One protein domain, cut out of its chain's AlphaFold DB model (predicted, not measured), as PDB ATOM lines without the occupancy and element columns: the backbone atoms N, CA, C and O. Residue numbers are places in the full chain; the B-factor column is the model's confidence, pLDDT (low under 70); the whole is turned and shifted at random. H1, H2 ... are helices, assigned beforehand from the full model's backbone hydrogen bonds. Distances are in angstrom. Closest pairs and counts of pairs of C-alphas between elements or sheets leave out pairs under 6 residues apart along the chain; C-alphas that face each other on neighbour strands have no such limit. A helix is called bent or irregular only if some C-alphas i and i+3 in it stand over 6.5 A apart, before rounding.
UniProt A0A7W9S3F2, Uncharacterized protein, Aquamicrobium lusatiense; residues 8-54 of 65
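Overview. This is residues 8 to 54 of the 65 residues of an uncharacterized protein of Aquamicrobium lusatiense (UniProt A0A7W9S3F2). Two long helices, H1 and H2, stand as the two arms of an open V, and the tight link of residues 30 to 33 makes its corner. The arms spread away from each other, and the space between them is empty. The printed part has 47 residues, with two named helices in the order H1, H2 and no named strand; the class is all helix. The whole is extended, with a radius of gyration of the C-alphas of 16.4 A, and flat, spanning 45 by 32 by 8 A.

Along the chain. Begin with the longest helix by residues, H1, residues 8 to 29: find C-alpha 8 at (-14.546, 12.486, -21.034) and go 31.7 A to C-alpha 29 at (-38.586, 30.908, -30.545). H2, residues 34 to 54, runs 30.6 A from its first C-alpha to C-alpha 54 at (-28.195, 31.695, -58.681). Neither helix is bent or irregular.

Arrangement. Look along H1 and you see x fall, with an N-to-C direction of -0.78 in x, 0.57 in y and -0.26 in z. Along H2 x rises again and z falls, with a direction of 0.63 in x, -0.12 in y and -0.77 in z. H1 and H2 are apart, with no C-alpha of the one within 8 A of the other. Residues 8 to 28 of H1 and residues 38 to 54 of H2 stand free, and so do residues 30 to 36, of which 34 to 36 belong to H2. In H2 every O i to N i+4 pair is within hydrogen-bond range; in H1 17 of 18 are.

Size, cuts and confidence. The two C-alphas farthest apart are those of Gln 9 and Gly 53, at 45.6 A. The printed part has no cut, and its one link, H1 to H2, is tight. The mean pLDDT of the printed part is 91.0, and no printed residue is under 70.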
ATOM      1  N   ARG A   8     -13.180  12.677 -21.554       94.38
ATOM      2  CA  ARG A   8     -14.546  12.486 -21.034       94.38
ATOM      3  C   ARG A   8     -15.112  13.796 -20.491       94.38
ATOM      4  O   ARG A   8     -16.273  14.111 -20.748       94.38
ATOM      5  N   GLN A   9     -14.305  14.561 -19.757       93.38
ATOM      6  CA  GLN A   9     -14.715  15.865 -19.232       93.38
ATOM      7  C   GLN A   9     -14.962  16.868 -20.364       93.38
ATOM      8  O   GLN A   9     -15.979  17.561 -20.341       93.38
ATOM      9  N   ILE A  10     -14.099  16.874 -21.384       94.50
ATOM     10  CA  ILE A  10     -14.252  17.721 -22.575       94.50
ATOM     11  C   ILE A  10     -15.559  17.398 -23.308       94.50
ATOM     12  O   ILE A  10     -16.367  18.293 -23.543       94.50
ATOM     13  N   ARG A  11     -15.828  16.116 -23.592       95.75
ATOM     14  CA  ARG A  11     -17.086  15.694 -24.235       95.75
ATOM     15  C   ARG A  11     -18.315  16.085 -23.414       95.75
ATOM     16  O   ARG A  11     -19.291  16.573 -23.971       95.75
ATOM     17  N   LYS A  12     -18.265  15.921 -22.086       96.00
ATOM     18  CA  LYS A  12     -19.360  16.326 -21.189       96.00
ATOM     19  C   LYS A  12     -19.578  17.839 -21.187       96.00
ATOM     20  O   LYS A  12     -20.711  18.283 -21.029       96.00
ATOM     21  N   ARG A  13     -18.513  18.636 -21.300       95.19
ATOM     22  CA  ARG A  13     -18.620  20.090 -21.438       95.19
ATOM     23  C   ARG A  13     -19.287  20.448 -22.763       95.19
ATOM     24  O   ARG A  13     -20.343  21.056 -22.714       95.19
ATOM     25  N   LYS A  14     -18.780  19.931 -23.885       95.31
ATOM     26  CA  LYS A  14     -19.378  20.157 -25.209       95.31
ATOM     27  C   LYS A  14     -20.871  19.813 -25.239       95.31
ATOM     28  O   LYS A  14     -21.685  20.640 -25.611       95.31
ATOM     29  N   ALA A  15     -21.247  18.648 -24.710       96.62
ATOM     30  CA  ALA A  15     -22.650  18.241 -24.644       96.62
ATOM     31  C   ALA A  15     -23.529  19.140 -23.748       96.62
ATOM     32  O   ALA A  15     -24.747  19.149 -23.906       96.62
ATOM     33  N   ARG A  16     -22.955  19.846 -22.764       96.06
ATOM     34  CA  ARG A  16     -23.686  20.850 -21.975       96.06
ATOM     35  C   ARG A  16     -23.837  22.147 -22.758       96.06
ATOM     36  O   ARG A  16     -24.945  22.665 -22.806       96.06
ATOM     37  N   ASP A  17     -22.766  22.595 -23.400       96.12
ATOM     38  CA  ASP A  17     -22.750  23.813 -24.211       96.12
ATOM     39  C   ASP A  17     -23.756  23.698 -25.380       96.12
ATOM     40  O   ASP A  17     -24.575  24.590 -25.591       96.12
ATOM     41  N   ASP A  18     -23.800  22.544 -26.058       95.06
ATOM     42  CA  ASP A  18     -24.757  22.261 -27.139       95.06
ATOM     43  C   ASP A  18     -26.216  22.321 -26.642       95.06
ATOM     44  O   ASP A  18     -27.099  22.880 -27.299       95.06
ATOM     45  N   LYS A  19     -26.485  21.775 -25.447       95.12
ATOM     46  CA  LYS A  19     -27.816  21.832 -24.822       95.12
ATOM     47  C   LYS A  19     -28.209  23.256 -24.449       95.12
ATOM     48  O   LYS A  19     -29.376  23.617 -24.581       95.12
ATOM     49  N   GLU A  20     -27.262  24.048 -23.963       94.56
ATOM     50  CA  GLU A  20     -27.501  25.438 -23.593       94.56
ATOM     51  C   GLU A  20     -27.805  26.300 -24.823       94.56
ATOM     52  O   GLU A  20     -28.754  27.087 -24.793       94.56
ATOM     53  N   LEU A  21     -27.085  26.078 -25.927       95.00
ATOM     54  CA  LEU A  21     -27.352  26.719 -27.212       95.00
ATOM     55  C   LEU A  21     -28.761  26.389 -27.721       95.00
ATOM     56  O   LEU A  21     -29.529  27.298 -28.042       95.00
ATOM     57  N   ALA A  22     -29.131  25.105 -27.734       93.31
ATOM     58  CA  ALA A  22     -30.468  24.674 -28.141       93.31
ATOM     59  C   ALA A  22     -31.558  25.278 -27.237       93.31
ATOM     60  O   ALA A  22     -32.594  25.744 -27.713       93.31
ATOM     61  N   ALA A  23     -31.321  25.338 -25.924       92.31
ATOM     62  CA  ALA A  23     -32.238  25.979 -24.990       92.31
ATOM     63  C   ALA A  23     -32.371  27.487 -25.253       92.31
ATOM     64  O   ALA A  23     -33.480  28.018 -25.191       92.31
ATOM     65  N   ALA A  24     -31.278  28.185 -25.572       92.06
ATOM     66  CA  ALA A  24     -31.305  29.603 -25.920       92.06
ATOM     67  C   ALA A  24     -32.106  29.864 -27.205       92.06
ATOM     68  O   ALA A  24     -32.947  30.763 -27.221       92.06
ATOM     69  N   GLN A  25     -31.912  29.037 -28.236       90.62
ATOM     70  CA  GLN A  25     -32.698  29.090 -29.473       90.62
ATOM     71  C   GLN A  25     -34.186  28.869 -29.189       90.62
ATOM     72  O   GLN A  25     -35.018  29.684 -29.580       90.62
ATOM     73  N   ASN A  26     -34.526  27.827 -28.430       90.50
ATOM     74  CA  ASN A  26     -35.913  27.533 -28.074       90.50
ATOM     75  C   ASN A  26     -36.558  28.662 -27.262       90.50
ATOM     76  O   ASN A  26     -37.707  29.005 -27.521       90.50
ATOM     77  N   ARG A  27     -35.826  29.293 -26.333       91.12
ATOM     78  CA  ARG A  27     -36.309  30.480 -25.606       91.12
ATOM     79  C   ARG A  27     -36.608  31.649 -26.546       91.12
ATOM     80  O   ARG A  27     -37.626  32.301 -26.366       91.12
ATOM     81  N   ALA A  28     -35.767  31.887 -27.552       86.56
ATOM     82  CA  ALA A  28     -35.978  32.941 -28.548       86.56
ATOM     83  C   ALA A  28     -37.124  32.640 -29.540       86.56
ATOM     84  O   ALA A  28     -37.669  33.550 -30.173       86.56
ATOM     85  N   LEU A  29     -37.469  31.363 -29.714       86.94
ATOM     86  CA  LEU A  29     -38.586  30.908 -30.545       86.94
ATOM     87  C   LEU A  29     -39.904  30.833 -29.760       86.94
ATOM     88  O   LEU A  29     -40.983  30.927 -30.349       86.94
ATOM     89  N   HIS A  30     -39.830  30.658 -28.442       87.56
ATOM     90  CA  HIS A  30     -40.995  30.549 -27.577       87.56
ATOM     91  C   HIS A  30     -41.795  31.859 -27.549       87.56
ATOM     92  O   HIS A  30     -41.234  32.950 -27.526       87.56
ATOM     93  N   GLY A  31     -43.125  31.753 -27.537       84.75
ATOM     94  CA  GLY A  31     -44.024  32.911 -27.511       84.75
ATOM     95  C   GLY A  31     -44.309  33.548 -28.875       84.75
ATOM     96  O   GLY A  31     -45.128  34.460 -28.938       84.75
ATOM     97  N   ARG A  32     -43.710  33.058 -29.971       87.62
ATOM     98  CA  ARG A  32     -44.041  33.533 -31.322       87.62
ATOM     99  C   ARG A  32     -45.453  33.127 -31.735       87.62
ATOM    100  O   ARG A  32     -45.863  31.966 -31.626       87.62
ATOM    101  N   THR A  33     -46.180  34.082 -32.291       86.56
ATOM    102  CA  THR A  33     -47.507  33.883 -32.870       86.56
ATOM    103  C   THR A  33     -47.433  33.084 -34.179       86.56
ATOM    104  O   THR A  33     -46.371  32.878 -34.773       86.56
ATOM    105  N   LYS A  34     -48.579  32.580 -34.657       85.81
ATOM    106  CA  LYS A  34     -48.645  31.840 -35.931       85.81
ATOM    107  C   LYS A  34     -48.238  32.716 -37.125       85.81
ATOM    108  O   LYS A  34     -47.489  32.253 -37.979       85.81
ATOM    109  N   SER A  35     -48.683  33.971 -37.156       88.38
ATOM    110  CA  SER A  35     -48.368  34.918 -38.231       88.38
ATOM    111  C   SER A  35     -46.877  35.253 -38.293       88.38
ATOM    112  O   SER A  35     -46.319  35.350 -39.381       88.38
ATOM    113  N   GLU A  36     -46.201  35.385 -37.151       87.56
ATOM    114  CA  GLU A  36     -44.748  35.585 -37.091       87.56
ATOM    115  C   GLU A  36     -43.987  34.405 -37.688       87.56
ATOM    116  O   GLU A  36     -43.175  34.605 -38.586       87.56
ATOM    117  N   ARG A  37     -44.327  33.177 -37.285       88.50
ATOM    118  CA  ARG A  37     -43.710  31.964 -37.844       88.50
ATOM    119  C   ARG A  37     -43.923  31.839 -39.353       88.50
ATOM    120  O   ARG A  37     -43.018  31.431 -40.070       88.50
ATOM    121  N   GLU A  38     -45.108  32.190 -39.846       90.56
ATOM    122  CA  GLU A  38     -45.403  32.162 -41.283       90.56
ATOM    123  C   GLU A  38     -44.636  33.229 -42.069       90.56
ATOM    124  O   GLU A  38     -44.226  32.969 -43.201       90.56
ATOM    125  N   ARG A  39     -44.430  34.424 -41.499       91.44
ATOM    126  CA  ARG A  39     -43.599  35.463 -42.124       91.44
ATOM    127  C   ARG A  39     -42.146  35.013 -42.234       91.44
ATOM    128  O   ARG A  39     -41.590  35.118 -43.325       91.44
ATOM    129  N   ASP A  40     -41.586  34.476 -41.151       89.44
ATOM    130  CA  ASP A  40     -40.208  33.972 -41.115       89.44
ATOM    131  C   ASP A  40     -40.021  32.853 -42.149       89.44
ATOM    132  O   ASP A  40     -39.141  32.935 -43.004       89.44
ATOM    133  N   ARG A  41     -40.939  31.875 -42.178       90.31
ATOM    134  CA  ARG A  41     -40.921  30.783 -43.161       90.31
ATOM    135  C   ARG A  41     -40.954  31.291 -44.603       90.31
ATOM    136  O   ARG A  41     -40.179  30.831 -45.434       90.31
ATOM    137  N   LYS A  42     -41.829  32.251 -44.917       93.12
ATOM    138  CA  LYS A  42     -41.897  32.837 -46.268       93.12
ATOM    139  C   LYS A  42     -40.621  33.597 -46.628       93.12
ATOM    140  O   LYS A  42     -40.274  33.662 -47.804       93.12
ATOM    141  N   ALA A  43     -39.953  34.213 -45.653       93.00
ATOM    142  CA  ALA A  43     -38.678  34.885 -45.877       93.00
ATOM    143  C   ALA A  43     -37.558  33.873 -46.170       93.00
ATOM    144  O   ALA A  43     -36.811  34.073 -47.126       93.00
ATOM    145  N   GLU A  44     -37.497  32.771 -45.418       92.56
ATOM    146  CA  GLU A  44     -36.560  31.663 -45.651       92.56
ATOM    147  C   GLU A  44     -36.797  30.965 -46.996       92.56
ATOM    148  O   GLU A  44     -35.857  30.682 -47.732       92.56
ATOM    149  N   GLU A  45     -38.055  30.719 -47.367       91.88
ATOM    150  CA  GLU A  45     -38.390  30.124 -48.664       91.88
ATOM    151  C   GLU A  45     -37.949  31.034 -49.818       91.88
ATOM    152  O   GLU A  45     -37.354  30.554 -50.780       91.88
ATOM    153  N   LYS A  46     -38.166  32.352 -49.709       92.44
ATOM    154  CA  LYS A  46     -37.697  33.321 -50.711       92.44
ATOM    155  C   LYS A  46     -36.177  33.388 -50.798       92.44
ATOM    156  O   LYS A  46     -35.645  33.479 -51.896       92.44
ATOM    157  N   SER A  47     -35.471  33.389 -49.668       90.44
ATOM    158  CA  SER A  47     -34.005  33.423 -49.698       90.44
ATOM    159  C   SER A  47     -33.449  32.148 -50.323       90.44
ATOM    160  O   SER A  47     -32.554  32.227 -51.162       90.44
ATOM    161  N   ARG A  48     -34.034  30.989 -50.003       89.19
ATOM    162  CA  ARG A  48     -33.680  29.712 -50.617       89.19
ATOM    163  C   ARG A  48     -33.918  29.717 -52.124       89.19
ATOM    164  O   ARG A  48     -33.004  29.373 -52.858       89.19
ATOM    165  N   THR A  49     -35.086  30.153 -52.599       87.94
ATOM    166  CA  THR A  49     -35.364  30.184 -54.046       87.94
ATOM    167  C   THR A  49     -34.466  31.162 -54.796       87.94
ATOM    168  O   THR A  49     -34.059  30.868 -55.918       87.94
ATOM    169  N   LEU A  50     -34.129  32.304 -54.186       89.25
ATOM    170  CA  LEU A  50     -33.155  33.241 -54.747       89.25
ATOM    171  C   LEU A  50     -31.780  32.585 -54.876       89.25
ATOM    172  O   LEU A  50     -31.195  32.622 -55.954       89.25
ATOM    173  N   LEU A  51     -31.283  31.957 -53.806       88.81
ATOM    174  CA  LEU A  51     -30.000  31.254 -53.824       88.81
ATOM    175  C   LEU A  51     -29.998  30.130 -54.861       88.81
ATOM    176  O   LEU A  51     -29.104  30.109 -55.702       88.81
ATOM    177  N   ASP A  52     -31.018  29.270 -54.856       85.06
ATOM    178  CA  ASP A  52     -31.198  28.166 -55.807       85.06
ATOM    179  C   ASP A  52     -31.191  28.672 -57.263       85.06
ATOM    180  O   ASP A  52     -30.534  28.084 -58.122       85.06
ATOM    181  N   GLY A  53     -31.843  29.806 -57.540       84.19
ATOM    182  CA  GLY A  53     -31.849  30.447 -58.859       84.19
ATOM    183  C   GLY A  53     -30.494  31.017 -59.308       84.19
ATOM    184  O   GLY A  53     -30.295  31.235 -60.502       84.19
ATOM    185  N   HIS A  54     -29.556  31.236 -58.383       83.94
ATOM    186  CA  HIS A  54     -28.195  31.695 -58.681       83.94
ATOM    187  C   HIS A  54     -27.191  30.549 -58.906       83.94
ATOM    188  O   HIS A  54     -26.062  30.810 -59.332       83.94
TER     189      HIS A  54